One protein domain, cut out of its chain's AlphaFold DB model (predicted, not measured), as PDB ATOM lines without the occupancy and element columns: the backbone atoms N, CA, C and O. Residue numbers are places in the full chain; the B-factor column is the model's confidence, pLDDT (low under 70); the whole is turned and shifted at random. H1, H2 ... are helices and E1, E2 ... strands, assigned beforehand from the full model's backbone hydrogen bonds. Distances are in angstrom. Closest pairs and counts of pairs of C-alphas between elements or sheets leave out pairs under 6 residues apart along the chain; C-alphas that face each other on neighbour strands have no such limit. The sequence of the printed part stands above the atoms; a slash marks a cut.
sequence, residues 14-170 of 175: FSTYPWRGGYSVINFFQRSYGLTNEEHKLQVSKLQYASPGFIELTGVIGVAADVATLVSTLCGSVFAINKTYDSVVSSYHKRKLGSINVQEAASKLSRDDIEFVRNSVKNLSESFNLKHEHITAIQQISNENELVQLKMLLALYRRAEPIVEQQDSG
ATOM      1  N   PHE A  14     138.210 172.010 138.993       81.56
ATOM      2  CA  PHE A  14     137.058 171.323 138.420       81.56
ATOM      3  C   PHE A  14     135.740 172.061 138.669       81.56
ATOM      4  O   PHE A  14     134.693 171.573 138.242       81.56
ATOM      5  N   SER A  15     135.747 173.234 139.300       76.19
ATOM      6  CA  SER A  15     134.530 174.028 139.503       76.19
ATOM      7  C   SER A  15     133.956 174.555 138.185       76.19
ATOM      8  O   SER A  15     132.740 174.639 138.005       76.19
ATOM      9  N   THR A  16     134.831 174.829 137.217       73.56
ATOM     10  CA  THR A  16     134.470 175.305 135.875       73.56
ATOM     11  C   THR A  16     134.158 174.170 134.900       73.56
ATOM     12  O   THR A  16     133.710 174.415 133.776       73.56
ATOM     13  N   TYR A  17     134.349 172.915 135.316       76.88
ATOM     14  CA  TYR A  17     134.090 171.759 134.471       76.88
ATOM     15  C   TYR A  17     132.590 171.635 134.162       76.88
ATOM     16  O   TYR A  17     131.751 171.886 135.025       76.88
ATOM     17  N   PRO A  18     132.193 171.217 132.948       70.88
ATOM     18  CA  PRO A  18     130.781 171.207 132.568       70.88
ATOM     19  C   PRO A  18     129.930 170.229 133.402       70.88
ATOM     20  O   PRO A  18     128.736 170.464 133.562       70.88
ATOM     21  N   TRP A  19     130.512 169.155 133.958       77.50
ATOM     22  CA  TRP A  19     129.827 168.191 134.841       77.50
ATOM     23  C   TRP A  19     128.435 167.729 134.344       77.50
ATOM     24  O   TRP A  19     127.497 167.599 135.134       77.50
ATOM     25  N   ARG A  20     128.285 167.466 133.036       69.62
ATOM     26  CA  ARG A  20     127.006 167.149 132.354       69.62
ATOM     27  C   ARG A  20     126.800 165.650 132.100       69.62
ATOM     28  O   ARG A  20     126.333 165.256 131.034       69.62
ATOM     29  N   GLY A  21     127.167 164.798 133.056       68.00
ATOM     30  CA  GLY A  21     126.939 163.348 132.988       68.00
ATOM     31  C   GLY A  21     128.210 162.510 132.820       68.00
ATOM     32  O   GLY A  21     129.302 162.930 133.198       68.00
ATOM     33  N   GLY A  22     128.063 161.292 132.282       65.19
ATOM     34  CA  GLY A  22     129.113 160.260 132.293       65.19
ATOM     35  C   GLY A  22     130.425 160.662 131.609       65.19
ATOM     36  O   GLY A  22     131.497 160.323 132.101       65.19
ATOM     37  N   TYR A  23     130.360 161.456 130.538       65.19
ATOM     38  CA  TYR A  23     131.553 161.962 129.849       65.19
ATOM     39  C   TYR A  23     132.407 162.883 130.739       65.19
ATOM     40  O   TYR A  23     133.634 162.858 130.678       65.19
ATOM     41  N   SER A  24     131.778 163.656 131.633       76.06
ATOM     42  CA  SER A  24     132.501 164.519 132.576       76.06
ATOM     43  C   SER A  24     133.288 163.726 133.615       76.06
ATOM     44  O   SER A  24     134.354 164.171 134.021       76.06
ATOM     45  N   VAL A  25     132.802 162.541 133.994       73.88
ATOM     46  CA  VAL A  25     133.488 161.645 134.936       73.88
ATOM     47  C   VAL A  25     134.777 161.087 134.335       73.88
ATOM     48  O   VAL A  25     135.823 161.117 134.977       73.88
ATOM     49  N   ILE A  26     134.720 160.616 133.088       75.88
ATOM     50  CA  ILE A  26     135.894 160.080 132.385       75.88
ATOM     51  C   ILE A  26     136.971 161.162 132.273       75.88
ATOM     52  O   ILE A  26     138.120 160.944 132.659       75.88
ATOM     53  N   ASN A  27     136.576 162.350 131.821       81.00
ATOM     54  CA  ASN A  27     137.490 163.470 131.657       81.00
ATOM     55  C   ASN A  27     138.065 163.973 132.989       81.00
ATOM     56  O   ASN A  27     139.225 164.375 133.026       81.00
ATOM     57  N   PHE A  28     137.289 163.928 134.078       84.00
ATOM     58  CA  PHE A  28     137.778 164.244 135.421       84.00
ATOM     59  C   PHE A  28     138.962 163.347 135.804       84.00
ATOM     60  O   PHE A  28     140.018 163.863 136.171       84.00
ATOM     61  N   PHE A  29     138.835 162.024 135.649       84.19
ATOM     62  CA  PHE A  29     139.927 161.098 135.966       84.19
ATOM     63  C   PHE A  29     141.100 161.221 134.991       84.19
ATOM     64  O   PHE A  29     142.247 161.238 135.430       84.19
ATOM     65  N   GLN A  30     140.837 161.360 133.688       84.50
ATOM     66  CA  GLN A  30     141.892 161.535 132.682       84.50
ATOM     67  C   GLN A  30     142.710 162.809 132.922       84.50
ATOM     68  O   GLN A  30     143.938 162.760 132.881       84.50
ATOM     69  N   ARG A  31     142.051 163.938 133.213       84.06
ATOM     70  CA  ARG A  31     142.744 165.194 133.531       84.06
ATOM     71  C   ARG A  31     143.466 165.129 134.864       84.06
ATOM     72  O   ARG A  31     144.620 165.531 134.917       84.06
ATOM     73  N   SER A  32     142.826 164.592 135.903       83.00
ATOM     74  CA  SER A  32     143.470 164.400 137.209       83.00
ATOM     75  C   SER A  32     144.749 163.576 137.074       83.00
ATOM     76  O   SER A  32     145.799 163.971 137.574       83.00
ATOM     77  N   TYR A  33     144.693 162.471 136.325       84.12
ATOM     78  CA  TYR A  33     145.860 161.636 136.051       84.12
ATOM     79  C   TYR A  33     146.920 162.370 135.216       84.12
ATOM     80  O   TYR A  33     148.103 162.294 135.531       84.12
ATOM     81  N   GLY A  34     146.516 163.106 134.177       82.94
ATOM     82  CA  GLY A  34     147.429 163.868 133.318       82.94
ATOM     83  C   GLY A  34     148.158 165.009 134.034       82.94
ATOM     84  O   GLY A  34     149.313 165.272 133.722       82.94
ATOM     85  N   LEU A  35     147.504 165.650 135.005       82.38
ATOM     86  CA  LEU A  35     148.056 166.746 135.810       82.38
ATOM     87  C   LEU A  35     148.849 166.254 137.031       82.38
ATOM     88  O   LEU A  35     149.584 167.016 137.644       82.38
ATOM     89  N   THR A  36     148.731 164.984 137.409       81.50
ATOM     90  CA  THR A  36     149.548 164.436 138.498       81.50
ATOM     91  C   THR A  36     151.004 164.325 138.029       81.50
ATOM     92  O   THR A  36     151.249 163.760 136.968       81.50
ATOM     93  N   ASN A  37     151.980 164.831 138.795       81.25
ATOM     94  CA  ASN A  37     153.405 164.623 138.480       81.25
ATOM     95  C   ASN A  37     153.727 163.126 138.410       81.25
ATOM     96  O   ASN A  37     153.234 162.364 139.240       81.25
ATOM     97  N   GLU A  38     154.608 162.719 137.491       80.56
ATOM     98  CA  GLU A  38     155.010 161.310 137.317       80.56
ATOM     99  C   GLU A  38     155.464 160.647 138.626       80.56
ATOM    100  O   GLU A  38     155.080 159.515 138.902       80.56
ATOM    101  N   GLU A  39     156.189 161.376 139.479       80.06
ATOM    102  CA  GLU A  39     156.650 160.898 140.793       80.06
ATOM    103  C   GLU A  39     155.509 160.512 141.751       80.06
ATOM    104  O   GLU A  39     155.695 159.677 142.630       80.06
ATOM    105  N   HIS A  40     154.322 161.103 141.583       79.56
ATOM    106  CA  HIS A  40     153.142 160.869 142.414       79.56
ATOM    107  C   HIS A  40     152.142 159.902 141.767       79.56
ATOM    108  O   HIS A  40     151.152 159.536 142.407       79.56
ATOM    109  N   LYS A  41     152.365 159.492 140.511       83.38
ATOM    110  CA  LYS A  41     151.496 158.527 139.833       83.38
ATOM    111  C   LYS A  41     151.744 157.130 140.383       83.38
ATOM    112  O   LYS A  41     152.881 156.684 140.515       83.38
ATOM    113  N   LEU A  42     150.656 156.418 140.660       83.69
ATOM    114  CA  LEU A  42     150.716 154.974 140.842       83.69
ATOM    115  C   LEU A  42     150.945 154.323 139.479       83.69
ATOM    116  O   LEU A  42     150.192 154.563 138.536       83.69
ATOM    117  N   GLN A  43     151.978 153.497 139.399       84.75
ATOM    118  CA  GLN A  43     152.335 152.715 138.225       84.75
ATOM    119  C   GLN A  43     151.967 151.258 138.473       84.75
ATOM    120  O   GLN A  43     152.207 150.725 139.555       84.75
ATOM    121  N   VAL A  44     151.398 150.607 137.464       83.69
ATOM    122  CA  VAL A  44     151.160 149.164 137.507       83.69
ATOM    123  C   VAL A  44     152.474 148.466 137.177       83.69
ATOM    124  O   VAL A  44     152.946 148.556 136.045       83.69
ATOM    125  N   SER A  45     153.071 147.782 138.152       84.81
ATOM    126  CA  SER A  45     154.319 147.037 137.948       84.81
ATOM    127  C   SER A  45     154.058 145.631 137.413       84.81
ATOM    128  O   SER A  45     154.839 145.121 136.608       84.81
ATOM    129  N   LYS A  46     152.947 145.005 137.824       83.12
ATOM    130  CA  LYS A  46     152.589 143.645 137.413       83.12
ATOM    131  C   LYS A  46     151.081 143.420 137.427       83.12
ATOM    132  O   LYS A  46     150.371 143.885 138.314       83.12
ATOM    133  N   LEU A  47     150.602 142.657 136.447       81.06
ATOM    134  CA  LEU A  47     149.227 142.169 136.368       81.06
ATOM    135  C   LEU A  47     149.255 140.657 136.188       81.06
ATOM    136  O   LEU A  47     149.849 140.161 135.229       81.06
ATOM    137  N   GLN A  48     148.600 139.929 137.087       81.56
ATOM    138  CA  GLN A  48     148.355 138.504 136.919       81.56
ATOM    139  C   GLN A  48     146.877 138.262 136.634       81.56
ATOM    140  O   GLN A  48     146.029 138.341 137.521       81.56
ATOM    141  N   TYR A  49     146.591 137.893 135.388       75.56
ATOM    142  CA  TYR A  49     145.273 137.460 134.935       75.56
ATOM    143  C   TYR A  49     145.075 135.963 135.225       75.56
ATOM    144  O   TYR A  49     144.996 135.142 134.317       75.56
ATOM    145  N   ALA A  50     145.061 135.597 136.505       69.88
ATOM    146  CA  ALA A  50     144.667 134.269 136.982       69.88
ATOM    147  C   ALA A  50     143.524 134.429 137.994       69.88
ATOM    148  O   ALA A  50     143.181 135.553 138.328       69.88
ATOM    149  N   SER A  51     142.916 133.344 138.474       67.12
ATOM    150  CA  SER A  51     142.011 133.395 139.629       67.12
ATOM    151  C   SER A  51     142.635 132.593 140.782       67.12
ATOM    152  O   SER A  51     142.893 131.404 140.583       67.12
ATOM    153  N   PRO A  52     142.917 133.213 141.948       69.75
ATOM    154  CA  PRO A  52     142.846 134.654 142.193       69.75
ATOM    155  C   PRO A  52     143.979 135.397 141.465       69.75
ATOM    156  O   PRO A  52     145.127 134.949 141.432       69.75
ATOM    157  N   GLY A  53     143.635 136.523 140.848       74.06
ATOM    158  CA  GLY A  53     144.586 137.406 140.173       74.06
ATOM    159  C   GLY A  53     145.054 138.506 141.110       74.06
ATOM    160  O   GLY A  53     144.457 138.709 142.169       74.06
ATOM    161  N   PHE A  54     146.090 139.242 140.712       76.38
ATOM    162  CA  PHE A  54     146.538 140.418 141.455       76.38
ATOM    163  C   PHE A  54     147.014 141.541 140.534       76.38
ATOM    164  O   PHE A  54     147.436 141.312 139.394       76.38
ATOM    165  N   ILE A  55     146.947 142.759 141.068       77.38
ATOM    166  CA  ILE A  55     147.517 143.970 140.484       77.38
ATOM    167  C   ILE A  55     148.564 144.477 141.465       77.38
ATOM    168  O   ILE A  55     148.233 144.832 142.590       77.38
ATOM    169  N   GLU A  56     149.819 144.507 141.038       81.88
ATOM    170  CA  GLU A  56     150.902 145.087 141.820       81.88
ATOM    171  C   GLU A  56     151.081 146.549 141.406       81.88
ATOM    172  O   GLU A  56     151.196 146.872 140.216       81.88
ATOM    173  N   LEU A  57     151.053 147.437 142.399       83.38
ATOM    174  CA  LEU A  57     151.165 148.877 142.213       83.38
ATOM    175  C   LEU A  57     152.440 149.384 142.880       83.38
ATOM    176  O   LEU A  57     152.720 149.076 144.035       83.38
ATOM    177  N   THR A  58     153.180 150.223 142.167       82.88
ATOM    178  CA  THR A  58     154.355 150.934 142.680       82.88
ATOM    179  C   THR A  58     154.111 152.435 142.638       82.88
ATOM    180  O   THR A  58     153.562 152.948 141.665       82.88
ATOM    181  N   GLY A  59     154.526 153.157 143.675       83.75
ATOM    182  CA  GLY A  59     154.425 154.612 143.738       83.75
ATOM    183  C   GLY A  59     154.732 155.134 145.136       83.75
ATOM    184  O   GLY A  59     155.255 154.407 145.981       83.75
ATOM    185  N   VAL A  60     154.402 156.400 145.393       83.81
ATOM    186  CA  VAL A  60     154.598 157.012 146.715       83.81
ATOM    187  C   VAL A  60     153.819 156.234 147.773       83.81
ATOM    188  O   VAL A  60     152.604 156.088 147.661       83.81
ATOM    189  N   ILE A  61     154.522 155.796 148.825       82.19
ATOM    190  CA  ILE A  61     153.984 154.933 149.893       82.19
ATOM    191  C   ILE A  61     152.666 155.480 150.450       82.19
ATOM    192  O   ILE A  61     151.705 154.733 150.592       82.19
ATOM    193  N   GLY A  62     152.592 156.791 150.707       81.19
ATOM    194  CA  GLY A  62     151.366 157.422 151.201       81.19
ATOM    195  C   GLY A  62     150.183 157.273 150.239       81.19
ATOM    196  O   GLY A  62     149.098 156.898 150.663       81.19
ATOM    197  N   VAL A  63     150.400 157.486 148.937       81.94
ATOM    198  CA  VAL A  63     149.349 157.353 147.911       81.94
ATOM    199  C   VAL A  63     148.914 155.895 147.763       81.94
ATOM    200  O   VAL A  63     147.720 155.622 147.670       81.94
ATOM    201  N   ALA A  64     149.864 154.957 147.778       81.88
ATOM    202  CA  ALA A  64     149.564 153.528 147.736       81.88
ATOM    203  C   ALA A  64     148.735 153.091 148.957       81.88
ATOM    204  O   ALA A  64     147.731 152.402 148.796       81.88
ATOM    205  N   ALA A  65     149.100 153.553 150.157       84.44
ATOM    206  CA  ALA A  65     148.367 153.271 151.388       84.44
ATOM    207  C   ALA A  65     146.949 153.868 151.382       84.44
ATOM    208  O   ALA A  65     146.006 153.202 151.813       84.44
ATOM    209  N   ASP A  66     146.775 155.090 150.868       86.06
ATOM    210  CA  ASP A  66     145.456 155.722 150.736       86.06
ATOM    211  C   ASP A  66     144.552 154.927 149.782       86.06
ATOM    212  O   ASP A  66     143.391 154.664 150.105       86.06
ATOM    213  N   VAL A  67     145.084 154.490 148.633       84.31
ATOM    214  CA  VAL A  67     144.334 153.669 147.668       84.31
ATOM    215  C   VAL A  67     143.994 152.300 148.249       84.31
ATOM    216  O   VAL A  67     142.838 151.890 148.164       84.31
ATOM    217  N   ALA A  68     144.952 151.619 148.885       83.50
ATOM    218  CA  ALA A  68     144.717 150.331 149.534       83.50
ATOM    219  C   ALA A  68     143.636 150.434 150.620       83.50
ATOM    220  O   ALA A  68     142.725 149.608 150.671       83.50
ATOM    221  N   THR A  69     143.682 151.487 151.442       87.25
ATOM    222  CA  THR A  69     142.676 151.748 152.484       87.25
ATOM    223  C   THR A  69     141.292 151.984 151.887       87.25
ATOM    224  O   THR A  69     140.314 151.405 152.361       87.25
ATOM    225  N   LEU A  70     141.193 152.810 150.839       87.62
ATOM    226  CA  LEU A  70     139.923 153.093 150.170       87.62
ATOM    227  C   LEU A  70     139.318 151.817 149.578       87.62
ATOM    228  O   LEU A  70     138.158 151.505 149.829       87.62
ATOM    229  N   VAL A  71     140.114 151.060 148.825       83.69
ATOM    230  CA  VAL A  71     139.686 149.806 148.197       83.69
ATOM    231  C   VAL A  71     139.261 148.781 149.251       83.69
ATOM    232  O   VAL A  71     138.188 148.190 149.130       83.69
ATOM    233  N   SER A  72     140.040 148.632 150.325       85.69
ATOM    234  CA  SER A  72     139.715 147.734 151.441       85.69
ATOM    235  C   SER A  72     138.428 148.148 152.154       85.69
ATOM    236  O   SER A  72     137.619 147.295 152.509       85.69
ATOM    237  N   THR A  73     138.200 149.453 152.332       89.56
ATOM    238  CA  THR A  73     136.961 149.986 152.922       89.56
ATOM    239  C   THR A  73     135.757 149.651 152.047       89.56
ATOM    240  O   THR A  73     134.750 149.146 152.547       89.56
ATOM    241  N   LEU A  74     135.879 149.883 150.736       85.19
ATOM    242  CA  LEU A  74     134.824 149.589 149.771       85.19
ATOM    243  C   LEU A  74     134.464 148.100 149.767       85.19
ATOM    244  O   LEU A  74     133.282 147.777 149.827       85.19
ATOM    245  N   CYS A  75     135.458 147.209 149.787       83.06
ATOM    246  CA  CYS A  75     135.245 145.758 149.773       83.06
ATOM    247  C   CYS A  75     134.851 145.174 151.142       83.06
ATOM    248  O   CYS A  75     134.180 144.153 151.215       83.06
ATOM    249  N   GLY A  76     135.246 145.800 152.251       84.00
ATOM    250  CA  GLY A  76     134.895 145.336 153.597       84.00
ATOM    251  C   GLY A  76     133.470 145.701 154.020       84.00
ATOM    252  O   GLY A  76     132.911 145.068 154.913       84.00
ATOM    253  N   SER A  77     132.880 146.724 153.395       85.56
ATOM    254  CA  SER A  77     131.560 147.269 153.755       85.56
ATOM    255  C   SER A  77     130.617 147.408 152.555       85.56
ATOM    256  O   SER A  77     129.720 148.255 152.579       85.56
ATOM    257  N   VAL A  78     130.794 146.568 151.527       82.50
ATOM    258  CA  VAL A  78     130.090 146.638 150.229       82.50
ATOM    259  C   VAL A  78     128.602 146.901 150.400       82.50
ATOM    260  O   VAL A  78     128.093 147.908 149.927       82.50
ATOM    261  N   PHE A  79     127.893 146.057 151.151       84.62
ATOM    262  CA  PHE A  79     126.440 146.177 151.281       84.62
ATOM    263  C   PHE A  79     125.989 147.538 151.840       84.62
ATOM    264  O   PHE A  79     125.036 148.138 151.339       84.62
ATOM    265  N   ALA A  80     126.674 148.043 152.871       89.56
ATOM    266  CA  ALA A  80     126.336 149.322 153.489       89.56
ATOM    267  C   ALA A  80     126.645 150.493 152.549       89.56
ATOM    268  O   ALA A  80     125.820 151.395 152.391       89.56
ATOM    269  N   ILE A  81     127.805 150.455 151.890       91.50
ATOM    270  CA  ILE A  81     128.243 151.505 150.972       91.50
ATOM    271  C   ILE A  81     127.353 151.530 149.724       91.50
ATOM    272  O   ILE A  81     126.901 152.609 149.343       91.50
ATOM    273  N   ASN A  82     127.022 150.369 149.149       91.00
ATOM    274  CA  ASN A  82     126.100 150.239 148.016       91.00
ATOM    275  C   ASN A  82     124.735 150.832 148.371       91.00
ATOM    276  O   ASN A  82     124.208 151.657 147.635       91.00
ATOM    277  N   LYS A  83     124.194 150.509 149.553       93.19
ATOM    278  CA  LYS A  83     122.911 151.063 150.009       93.19
ATOM    279  C   LYS A  83     122.943 152.590 150.131       93.19
ATOM    280  O   LYS A  83     121.984 153.257 149.729       93.19
ATOM    281  N   THR A  84     124.016 153.154 150.691       95.25
ATOM    282  CA  THR A  84     124.196 154.613 150.766       95.25
ATOM    283  C   THR A  84     124.286 155.218 149.367       95.25
ATOM    284  O   THR A  84     123.578 156.183 149.072       95.25
ATOM    285  N   TYR A  85     125.105 154.632 148.495       95.19
ATOM    286  CA  TYR A  85     125.276 155.059 147.111       95.19
ATOM    287  C   TYR A  85     123.950 155.043 146.337       95.19
ATOM    288  O   TYR A  85     123.551 156.076 145.799       95.19
ATOM    289  N   ASP A  86     123.220 153.929 146.354       95.25
ATOM    290  CA  ASP A  86     121.953 153.749 145.640       95.25
ATOM    291  C   ASP A  86     120.892 154.757 146.089       95.25
ATOM    292  O   ASP A  86     120.187 155.355 145.269       95.25
ATOM    293  N   SER A  87     120.799 154.996 147.401       96.81
ATOM    294  CA  SER A  87     119.887 155.989 147.974       96.81
ATOM    295  C   SER A  87     120.202 157.406 147.475       96.81
ATOM    296  O   SER A  87     119.302 158.146 147.046       96.81
ATOM    297  N   VAL A  88     121.490 157.770 147.472       97.50
ATOM    298  CA  VAL A  88     121.963 159.068 146.981       97.50
ATOM    299  C   VAL A  88     121.719 159.197 145.480       97.50
ATOM    300  O   VAL A  88     121.139 160.192 145.050       97.50
ATOM    301  N   VAL A  89     122.087 158.203 144.672       95.31
ATOM    302  CA  VAL A  89     121.924 158.225 143.208       95.31
ATOM    303  C   VAL A  89     120.454 158.290 142.802       95.31
ATOM    304  O   VAL A  89     120.083 159.097 141.947       95.31
ATOM    305  N   SER A  90     119.591 157.508 143.452       96.44
ATOM    306  CA  SER A  90     118.144 157.547 143.218       96.44
ATOM    307  C   SER A  90     117.584 158.952 143.453       96.44
ATOM    308  O   SER A  90     116.884 159.509 142.603       96.44
ATOM    309  N   SER A  91     117.948 159.572 144.577       96.56
ATOM    310  CA  SER A  91     117.513 160.928 144.926       96.56
ATOM    311  C   SER A  91     118.108 161.988 143.995       96.56
ATOM    312  O   SER A  91     117.399 162.885 143.543       96.56
ATOM    313  N   TYR A  92     119.383 161.846 143.636       94.88
ATOM    314  CA  TYR A  92     120.089 162.704 142.690       94.88
ATOM    315  C   TYR A  92     119.403 162.737 141.316       94.88
ATOM    316  O   TYR A  92     119.218 163.812 140.734       94.88
ATOM    317  N   HIS A  93     118.972 161.576 140.812       93.62
ATOM    318  CA  HIS A  93     118.239 161.473 139.550       93.62
ATOM    319  C   HIS A  93     116.822 162.035 139.645       93.62
ATOM    320  O   HIS A  93     116.424 162.803 138.769       93.62
ATOM    321  N   LYS A  94     116.078 161.719 140.715       94.94
ATOM    322  CA  LYS A  94     114.727 162.266 140.948       94.94
ATOM    323  C   LYS A  94     114.725 163.797 140.964       94.94
ATOM    324  O   LYS A  94     113.837 164.414 140.384       94.94
ATOM    325  N   ARG A  95     115.757 164.396 141.561       93.50
ATOM    326  CA  ARG A  95     115.981 165.849 141.634       93.50
ATOM    327  C   ARG A  95     116.580 166.457 140.356       93.50
ATOM    328  O   ARG A  95     116.741 167.667 140.274       93.50
ATOM    329  N   LYS A  96     116.923 165.643 139.347       91.38
ATOM    330  CA  LYS A  96     117.539 166.069 138.072       91.38
ATOM    331  C   LYS A  96     118.844 166.870 138.240       91.38
ATOM    332  O   LYS A  96     119.208 167.665 137.372       91.38
ATOM    333  N   LEU A  97     119.601 166.616 139.312       90.50
ATOM    334  CA  LEU A  97     120.817 167.376 139.652       90.50
ATOM    335  C   LEU A  97     121.952 167.207 138.627       90.50
ATOM    336  O   LEU A  97     122.819 168.069 138.491       90.50
ATOM    337  N   GLY A  98     121.939 166.111 137.864       85.88
ATOM    338  CA  GLY A  98     122.897 165.876 136.778       85.88
ATOM    339  C   GLY A  98     122.739 166.806 135.578       85.88
ATOM    340  O   GLY A  98     123.713 167.038 134.865       85.88
ATOM    341  N   SER A  99     121.550 167.375 135.378       82.50
ATOM    342  CA  SER A  99     121.267 168.316 134.289       82.50
ATOM    343  C   SER A  99     121.569 169.768 134.663       82.50
ATOM    344  O   SER A  99     121.535 170.643 133.799       82.50
ATOM    345  N   ILE A 100     121.857 170.039 135.938       85.31
ATOM    346  CA  ILE A 100     122.164 171.384 136.419       85.31
ATOM    347  C   ILE A 100     123.594 171.743 136.016       85.31
ATOM    348  O   ILE A 100     124.555 171.040 136.353       85.31
ATOM    349  N   ASN A 101     123.711 172.861 135.299       81.31
ATOM    350  CA  ASN A 101     124.985 173.495 135.002       81.31
ATOM    351  C   ASN A 101     125.583 174.014 136.315       81.31
ATOM    352  O   ASN A 101     124.921 174.770 137.024       81.31
ATOM    353  N   VAL A 102     126.798 173.598 136.668       80.81
ATOM    354  CA  VAL A 102     127.360 173.853 138.009       80.81
ATOM    355  C   VAL A 102     127.603 175.341 138.276       80.81
ATOM    356  O   VAL A 102     127.479 175.779 139.415       80.81
ATOM    357  N   GLN A 103     127.832 176.124 137.219       76.62
ATOM    358  CA  GLN A 103     127.958 177.584 137.250       76.62
ATOM    359  C   GLN A 103     126.620 178.284 137.545       76.62
ATOM    360  O   GLN A 103     126.597 179.415 138.011       76.62
ATOM    361  N   GLU A 104     125.499 177.608 137.291       77.25
ATOM    362  CA  GLU A 104     124.139 178.106 137.531       77.25
ATOM    363  C   GLU A 104     123.486 177.409 138.735       77.25
ATOM    364  O   GLU A 104     122.309 177.619 139.018       77.25
ATOM    365  N   ALA A 105     124.223 176.549 139.446       77.62
ATOM    366  CA  ALA A 105     123.673 175.749 140.535       77.62
ATOM    367  C   ALA A 105     123.102 176.627 141.657       77.62
ATOM    368  O   ALA A 105     122.023 176.337 142.164       77.62
ATOM    369  N   ALA A 106     123.770 177.741 141.976       73.56
ATOM    370  CA  ALA A 106     123.341 178.663 143.026       73.56
ATOM    371  C   ALA A 106     121.941 179.265 142.791       73.56
ATOM    372  O   ALA A 106     121.243 179.558 143.754       73.56
ATOM    373  N   SER A 107     121.513 179.432 141.533       78.31
ATOM    374  CA  SER A 107     120.190 179.979 141.197       78.31
ATOM    375  C   SER A 107     119.136 178.908 140.899       78.31
ATOM    376  O   SER A 107     117.948 179.222 140.857       78.31
ATOM    377  N   LYS A 108     119.549 177.652 140.682       83.00
ATOM    378  CA  LYS A 108     118.666 176.544 140.277       83.00
ATOM    379  C   LYS A 108     118.355 175.547 141.388       83.00
ATOM    380  O   LYS A 108     117.367 174.827 141.271       83.00
ATOM    381  N   LEU A 109     119.193 175.464 142.417       89.06
ATOM    382  CA  LEU A 109     118.987 174.535 143.522       89.06
ATOM    383  C   LEU A 109     117.996 175.113 144.532       89.06
ATOM    384  O   LEU A 109     118.154 176.236 145.008       89.06
ATOM    385  N   SER A 110     116.989 174.318 144.889       92.19
ATOM    386  CA  SER A 110     116.146 174.630 146.040       92.19
ATOM    387  C   SER A 110     116.932 174.459 147.346       92.19
ATOM    388  O   SER A 110     117.974 173.799 147.384       92.19
ATOM    389  N   ARG A 111     116.414 175.008 148.450       92.94
ATOM    390  CA  ARG A 111     116.992 174.792 149.786       92.94
ATOM    391  C   ARG A 111     117.112 173.300 150.116       92.94
ATOM    392  O   ARG A 111     118.155 172.871 150.606       92.94
ATOM    393  N   ASP A 112     116.086 172.526 149.778       95.06
ATOM    394  CA  ASP A 112     116.051 171.078 149.990       95.06
ATOM    395  C   ASP A 112     117.093 170.349 149.134       95.06
ATOM    396  O   ASP A 112     117.659 169.348 149.569       95.06
ATOM    397  N   ASP A 113     117.366 170.831 147.916       95.12
ATOM    398  CA  ASP A 113     118.429 170.268 147.076       95.12
ATOM    399  C   ASP A 113     119.812 170.569 147.651       95.12
ATOM    400  O   ASP A 113     120.662 169.683 147.664       95.12
ATOM    401  N   ILE A 114     120.035 171.785 148.155       94.12
ATOM    402  CA  ILE A 114     121.296 172.170 148.804       94.12
ATOM    403  C   ILE A 114     121.547 171.285 150.029       94.12
ATOM    404  O   ILE A 114     122.630 170.721 150.179       94.12
ATOM    405  N   GLU A 115     120.540 171.120 150.888       96.75
ATOM    406  CA  GLU A 115     120.644 170.263 152.070       96.75
ATOM    407  C   GLU A 115     120.883 168.796 151.691       96.75
ATOM    408  O   GLU A 115     121.763 168.141 152.253       96.75
ATOM    409  N   PHE A 116     120.157 168.291 150.689       97.44
ATOM    410  CA  PHE A 116     120.375 166.949 150.160       97.44
ATOM    411  C   PHE A 116     121.808 166.762 149.647       97.44
ATOM    412  O   PHE A 116     122.437 165.751 149.968       97.44
ATOM    413  N   VAL A 117     122.329 167.710 148.864       96.31
ATOM    414  CA  VAL A 117     123.683 167.642 148.301       96.31
ATOM    415  C   VAL A 117     124.719 167.618 149.420       96.31
ATOM    416  O   VAL A 117     125.540 166.703 149.450       96.31
ATOM    417  N   ARG A 118     124.636 168.545 150.379       96.75
ATOM    418  CA  ARG A 118     125.549 168.608 151.530       96.75
ATOM    419  C   ARG A 118     125.556 167.315 152.337       96.75
ATOM    420  O   ARG A 118     126.616 166.750 152.604       96.75
ATOM    421  N   ASN A 119     124.373 166.816 152.690       97.94
ATOM    422  CA  ASN A 119     124.245 165.576 153.452       97.94
ATOM    423  C   ASN A 119     124.769 164.376 152.655       97.94
ATOM    424  O   ASN A 119     125.416 163.500 153.219       97.94
ATOM    425  N   SER A 120     124.559 164.351 151.337       98.12
ATOM    426  CA  SER A 120     125.077 163.288 150.470       98.12
ATOM    427  C   SER A 120     126.604 163.300 150.380       98.12
ATOM    428  O   SER A 120     127.217 162.238 150.459       98.12
ATOM    429  N   VAL A 121     127.230 164.479 150.260       97.62
ATOM    430  CA  VAL A 121     128.697 164.624 150.280       97.62
ATOM    431  C   VAL A 121     129.265 164.099 151.594       97.62
ATOM    432  O   VAL A 121     130.205 163.302 151.576       97.62
ATOM    433  N   LYS A 122     128.665 164.491 152.722       97.12
ATOM    434  CA  LYS A 122     129.067 164.024 154.050       97.12
ATOM    435  C   LYS A 122     128.935 162.504 154.174       97.12
ATOM    436  O   LYS A 122     129.925 161.832 154.449       97.12
ATOM    437  N   ASN A 123     127.752 161.963 153.887       96.88
ATOM    438  CA  ASN A 123     127.458 160.537 154.033       96.88
ATOM    439  C   ASN A 123     128.373 159.662 153.166       96.88
ATOM    440  O   ASN A 123     128.839 158.621 153.626       96.88
ATOM    441  N   LEU A 124     128.641 160.065 151.918       96.19
ATOM    442  CA  LEU A 124     129.544 159.325 151.032       96.19
ATOM    443  C   LEU A 124     131.000 159.430 151.492       96.19
ATOM    444  O   LEU A 124     131.696 158.421 151.503       96.19
ATOM    445  N   SER A 125     131.452 160.613 151.915       95.50
ATOM    446  CA  SER A 125     132.820 160.795 152.423       95.50
ATOM    447  C   SER A 125     133.080 159.943 153.667       95.50
ATOM    448  O   SER A 125     134.124 159.299 153.758       95.50
ATOM    449  N   GLU A 126     132.113 159.888 154.587       94.62
ATOM    450  CA  GLU A 126     132.158 159.023 155.772       94.62
ATOM    451  C   GLU A 126     132.109 157.538 155.385       94.62
ATOM    452  O   GLU A 126     132.922 156.753 155.864       94.62
ATOM    453  N   SER A 127     131.221 157.153 154.460       93.44
ATOM    454  CA  SER A 127     131.095 155.762 153.990       93.44
ATOM    455  C   SER A 127     132.363 155.252 153.297       93.44
ATOM    456  O   SER A 127     132.697 154.077 153.409       93.44
ATOM    457  N   PHE A 128     133.081 156.123 152.587       92.44
ATOM    458  CA  PHE A 128     134.358 155.797 151.945       92.44
ATOM    459  C   PHE A 128     135.556 155.920 152.896       92.44
ATOM    460  O   PHE A 128     136.690 155.726 152.461       92.44
ATOM    461  N   ASN A 129     135.319 156.256 154.170       92.62
ATOM    462  CA  ASN A 129     136.350 156.477 155.180       92.62
ATOM    463  C   ASN A 129     137.420 157.491 154.720       92.62
ATOM    464  O   ASN A 129     138.626 157.287 154.879       92.62
ATOM    465  N   LEU A 130     136.981 158.585 154.085       92.50
ATOM    466  CA  LEU A 130     137.889 159.632 153.626       92.50
ATOM    467  C   LEU A 130     138.461 160.405 154.817       92.50
ATOM    468  O   LEU A 130     137.731 160.946 155.645       92.50
ATOM    469  N   LYS A 131     139.790 160.509 154.862       91.75
ATOM    470  CA  LYS A 131     140.505 161.348 155.823       91.75
ATOM    471  C   LYS A 131     140.212 162.828 155.581       91.75
ATOM    472  O   LYS A 131     139.883 163.241 154.468       91.75
ATOM    473  N   HIS A 132     140.451 163.645 156.603       90.31
ATOM    474  CA  HIS A 132     140.289 165.096 156.514       90.31
ATOM    475  C   HIS A 132     141.070 165.707 155.335       90.31
ATOM    476  O   HIS A 132     140.511 166.483 154.572       90.31
ATOM    477  N   GLU A 133     142.313 165.275 155.109       89.12
ATOM    478  CA  GLU A 133     143.144 165.725 153.981       89.12
ATOM    479  C   GLU A 133     142.525 165.429 152.600       89.12
ATOM    480  O   GLU A 133     142.689 166.214 151.665       89.12
ATOM    481  N   HIS A 134     141.775 164.329 152.466       90.06
ATOM    482  CA  HIS A 134     141.062 163.979 151.234       90.06
ATOM    483  C   HIS A 134     139.854 164.889 151.019       90.06
ATOM    484  O   HIS A 134     139.630 165.359 149.905       90.06
ATOM    485  N   ILE A 135     139.100 165.151 152.090       92.31
ATOM    486  CA  ILE A 135     137.929 166.033 152.068       92.31
ATOM    487  C   ILE A 135     138.363 167.456 151.707       92.31
ATOM    488  O   ILE A 135     137.812 168.031 150.772       92.31
ATOM    489  N   THR A 136     139.409 167.978 152.354       91.38
ATOM    490  CA  THR A 136     139.977 169.300 152.053       91.38
ATOM    491  C   THR A 136     140.451 169.391 150.605       91.38
ATOM    492  O   THR A 136     140.169 170.371 149.919       91.38
ATOM    493  N   ALA A 137     141.119 168.354 150.089       88.31
ATOM    494  CA  ALA A 137     141.543 168.333 148.693       88.31
ATOM    495  C   ALA A 137     140.349 168.369 147.723       88.31
ATOM    496  O   ALA A 137     140.394 169.105 146.739       88.31
ATOM    497  N   ILE A 138     139.277 167.613 147.999       91.00
ATOM    498  CA  ILE A 138     138.036 167.623 147.206       91.00
ATOM    499  C   ILE A 138     137.370 169.005 147.253       91.00
ATOM    500  O   ILE A 138     136.959 169.518 146.213       91.00
ATOM    501  N   GLN A 139     137.303 169.627 148.432       91.75
ATOM    502  CA  GLN A 139     136.772 170.978 148.613       91.75
ATOM    503  C   GLN A 139     137.532 171.993 147.758       91.75
ATOM    504  O   GLN A 139     136.917 172.671 146.932       91.75
ATOM    505  N   GLN A 140     138.862 171.998 147.846       88.88
ATOM    506  CA  GLN A 140     139.708 172.922 147.097       88.88
ATOM    507  C   GLN A 140     139.574 172.755 145.577       88.88
ATOM    508  O   GLN A 140     139.292 173.726 144.881       88.88
ATOM    509  N   ILE A 141     139.692 171.531 145.045       87.62
ATOM    510  CA  ILE A 141     139.613 171.303 143.585       87.62
ATOM    511  C   ILE A 141     138.198 171.482 143.020       87.62
ATOM    512  O   ILE A 141     138.012 171.576 141.807       87.62
ATOM    513  N   SER A 142     137.188 171.516 143.892       88.44
ATOM    514  CA  SER A 142     135.805 171.842 143.537       88.44
ATOM    515  C   SER A 142     135.461 173.324 143.706       88.44
ATOM    516  O   SER A 142     134.334 173.702 143.386       88.44
ATOM    517  N   ASN A 143     136.388 174.146 144.211       88.81
ATOM    518  CA  ASN A 143     136.135 175.521 144.648       88.81
ATOM    519  C   ASN A 143     134.905 175.618 145.575       88.81
ATOM    520  O   ASN A 143     133.973 176.379 145.318       88.81
ATOM    521  N   GLU A 144     134.857 174.754 146.595       89.50
ATOM    522  CA  GLU A 144     133.758 174.645 147.572       89.50
ATOM    523  C   GLU A 144     132.370 174.317 146.976       89.50
ATOM    524  O   GLU A 144     131.348 174.377 147.662       89.50
ATOM    525  N   ASN A 145     132.292 173.925 145.699       90.25
ATOM    526  CA  ASN A 145     131.021 173.602 145.059       90.25
ATOM    527  C   ASN A 145     130.541 172.199 145.468       90.25
ATOM    528  O   ASN A 145     130.922 171.194 144.865       90.25
ATOM    529  N   GLU A 146     129.650 172.124 146.461       92.62
ATOM    530  CA  GLU A 146     129.134 170.859 147.014       92.62
ATOM    531  C   GLU A 146     128.495 169.945 145.940       92.62
ATOM    532  O   GLU A 146     128.592 168.719 146.023       92.62
ATOM    533  N   LEU A 147     127.887 170.503 144.880       92.06
ATOM    534  CA  LEU A 147     127.331 169.701 143.778       92.06
ATOM    535  C   LEU A 147     128.438 169.056 142.932       92.06
ATOM    536  O   LEU A 147     128.280 167.921 142.476       92.06
ATOM    537  N   VAL A 148     129.554 169.754 142.720       91.88
ATOM    538  CA  VAL A 148     130.750 169.191 142.079       91.88
ATOM    539  C   VAL A 148     131.351 168.098 142.958       91.88
ATOM    540  O   VAL A 148     131.589 166.999 142.459       91.88
ATOM    541  N   GLN A 149     131.498 168.340 144.263       93.69
ATOM    542  CA  GLN A 149     132.001 167.346 145.219       93.69
ATOM    543  C   GLN A 149     131.148 166.073 145.201       93.69
ATOM    544  O   GLN A 149     131.677 164.969 145.081       93.69
ATOM    545  N   LEU A 150     129.817 166.214 145.219       94.75
ATOM    546  CA  LEU A 150     128.905 165.078 145.108       94.75
ATOM    547  C   LEU A 150     129.137 164.305 143.805       94.75
ATOM    548  O   LEU A 150     129.261 163.083 143.822       94.75
ATOM    549  N   LYS A 151     129.240 165.002 142.667       92.50
ATOM    550  CA  LYS A 151     129.503 164.366 141.366       92.50
ATOM    551  C   LYS A 151     130.854 163.637 141.340       92.50
ATOM    552  O   LYS A 151     130.934 162.560 140.748       92.50
ATOM    553  N   MET A 152     131.881 164.169 142.003       92.12
ATOM    554  CA  MET A 152     133.193 163.527 142.154       92.12
ATOM    555  C   MET A 152     133.125 162.254 143.008       92.12
ATOM    556  O   MET A 152     133.695 161.233 142.630       92.12
ATOM    557  N   LEU A 153     132.389 162.276 144.121       94.31
ATOM    558  CA  LEU A 153     132.217 161.108 144.993       94.31
ATOM    559  C   LEU A 153     131.404 159.998 144.312       94.31
ATOM    560  O   LEU A 153     131.774 158.825 144.374       94.31
ATOM    561  N   LEU A 154     130.344 160.360 143.584       93.38
ATOM    562  CA  LEU A 154     129.579 159.407 142.771       93.38
ATOM    563  C   LEU A 154     130.436 158.782 141.661       93.38
ATOM    564  O   LEU A 154     130.292 157.600 141.349       93.38
ATOM    565  N   ALA A 155     131.324 159.573 141.059       91.00
ATOM    566  CA  ALA A 155     132.286 159.112 140.068       91.00
ATOM    567  C   ALA A 155     133.323 158.141 140.652       91.00
ATOM    568  O   ALA A 155     133.639 157.141 140.007       91.00
ATOM    569  N   LEU A 156     133.829 158.425 141.856       90.62
ATOM    570  CA  LEU A 156     134.782 157.575 142.569       90.62
ATOM    571  C   LEU A 156     134.222 156.174 142.791       90.62
ATOM    572  O   LEU A 156     134.845 155.198 142.378       90.62
ATOM    573  N   TYR A 157     133.025 156.083 143.370       90.69
ATOM    574  CA  TYR A 157     132.394 154.797 143.642       90.69
ATOM    575  C   TYR A 157     132.184 153.977 142.363       90.69
ATOM    576  O   TYR A 157     132.635 152.841 142.291       90.69
ATOM    577  N   ARG A 158     131.636 154.578 141.297       88.44
ATOM    578  CA  ARG A 158     131.453 153.898 139.997       88.44
ATOM    579  C   ARG A 158     132.747 153.357 139.392       88.44
ATOM    580  O   ARG A 158     132.716 152.440 138.579       88.44
ATOM    581  N   ARG A 159     133.891 153.975 139.701       86.12
ATOM    582  CA  ARG A 159     135.191 153.525 139.194       86.12
ATOM    583  C   ARG A 159     135.764 152.378 140.022       86.12
ATOM    584  O   ARG A 159     136.519 151.579 139.476       86.12
ATOM    585  N   ALA A 160     135.405 152.310 141.299       84.44
ATOM    586  CA  ALA A 160     135.828 151.264 142.213       84.44
ATOM    587  C   ALA A 160     134.869 150.062 142.252       84.44
ATOM    588  O   ALA A 160     135.306 148.964 142.571       84.44
ATOM    589  N   GLU A 161     133.603 150.233 141.867       85.06
ATOM    590  CA  GLU A 161     132.586 149.173 141.793       85.06
ATOM    591  C   GLU A 161     133.072 147.916 141.042       85.06
ATOM    592  O   GLU A 161     132.983 146.834 141.619       85.06
ATOM    593  N   PRO A 162     133.727 148.000 139.862       84.56
ATOM    594  CA  PRO A 162     134.262 146.804 139.210       84.56
ATOM    595  C   PRO A 162     135.317 146.064 140.042       84.56
ATOM    596  O   PRO A 162     135.467 144.858 139.904       84.56
ATOM    597  N   ILE A 163     136.075 146.767 140.888       79.12
ATOM    598  CA  ILE A 163     137.077 146.152 141.772       79.12
ATOM    599  C   ILE A 163     136.363 145.382 142.887       79.12
ATOM    600  O   ILE A 163     136.713 144.235 143.167       79.12
ATOM    601  N   VAL A 164     135.326 145.994 143.460       75.69
ATOM    602  CA  VAL A 164     134.468 145.388 144.483       75.69
ATOM    603  C   VAL A 164     133.794 144.119 143.952       75.69
ATOM    604  O   VAL A 164     133.885 143.069 144.580       75.69
ATOM    605  N   GLU A 165     133.210 144.166 142.753       79.94
ATOM    606  CA  GLU A 165     132.568 143.004 142.121       79.94
ATOM    607  C   GLU A 165     133.541 141.831 141.893       79.94
ATOM    608  O   GLU A 165     133.175 140.657 142.030       79.94
ATOM    609  N   GLN A 166     134.797 142.117 141.535       75.00
ATOM    610  CA  GLN A 166     135.818 141.080 141.343       75.00
ATOM    611  C   GLN A 166     136.247 140.443 142.670       75.00
ATOM    612  O   GLN A 166     136.527 139.242 142.693       75.00
ATOM    613  N   GLN A 167     136.268 141.210 143.763       70.38
ATOM    614  CA  GLN A 167     136.543 140.679 145.097       70.38
ATOM    615  C   GLN A 167     135.371 139.844 145.631       70.38
ATOM    616  O   GLN A 167     135.589 138.712 146.064       70.38
ATOM    617  N   ASP A 168     134.135 140.336 145.516       69.06
ATOM    618  CA  ASP A 168     132.928 139.617 145.959       69.06
ATOM    619  C   ASP A 168     132.722 138.301 145.200       69.06
ATOM    620  O   ASP A 168     132.310 137.292 145.771       69.06
ATOM    621  N   SER A 169     133.053 138.272 143.906       71.88
ATOM    622  CA  SER A 169     132.981 137.051 143.094       71.88
ATOM    623  C   SER A 169     134.155 136.084 143.305       71.88
ATOM    624  O   SER A 169     134.217 135.054 142.631       71.88
ATOM    625  N   GLY A 170     135.093 136.393 144.212       64.19
ATOM    626  CA  GLY A 170     136.278 135.578 144.509       64.19
ATOM    627  C   GLY A 170     137.315 135.533 143.380       64.19
ATOM    628  O   GLY A 170     138.236 134.715 143.411       64.19
TER     629      GLY A 170
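AT A GLANCE: This is residues 14 to 170 of the 175 residues of an uncharacterized protein of Leucothrix arctica (UniProt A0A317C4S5). A long helix, H7, runs through the middle with H3 and H5 packed on it as a bundle of three; H2 meets the later part of H7, residues 160 to 168, with its own residues 71 to 75 and makes a corner with it, and the hairpin E1 and E2 lies at one end of the whole. The printed part has 157 residues with seven named helices and two strands, in the order H1, E1, E2, H2 to H7, mostly helix. The whole is compact, radius of gyration of the C-alphas 16.4 A, spans 50 by 35 by 28 A.

HOW THE PARTS SIT: E1, residues 43 to 48, and E2, residues 54 to 58, are an antiparallel hairpin, with N 45 and O 56 within hydrogen-bond range at 2.9 A. H2, residues 61 to 76, touches the hub H7, residues 146 to 168, closest at C-alphas 75 and 164, 5.4 A. H5, residues 111 to 127, touches H7, the same way, closest at C-alphas 121 and 150, 5.2 A. H3, residues 78 to 94, touches H5 at a shallow tilt of 18 degrees, opposite ways. H4, residues 102 to 108, and H6, residues 132 to 141, each only just touch H7, with 3 pairs of C-alphas within 8 A. H1, residues 22 to 35, is close to H7 but not clearly touching. Every helix O i to N i+4 pair is within range except in H7, 17 of 19, and H4, 1 of 3, with 3 of 4 O i to N i+3.

IN THESE COORDINATES: H1 begins at C-alpha 22 (129.113, 160.260, 132.293), and H7 ends at C-alpha 168 (132.928, 139.617, 145.959), 31.5 A from its first C-alpha.

THE WHOLE: The farthest C-alphas, of Ala 50 and Ser 107, are 52.0 A apart. The printed part has no cut and no long link. pLDDT is under 70 at residues 20 to 23, 50 to 52, 168 and 170.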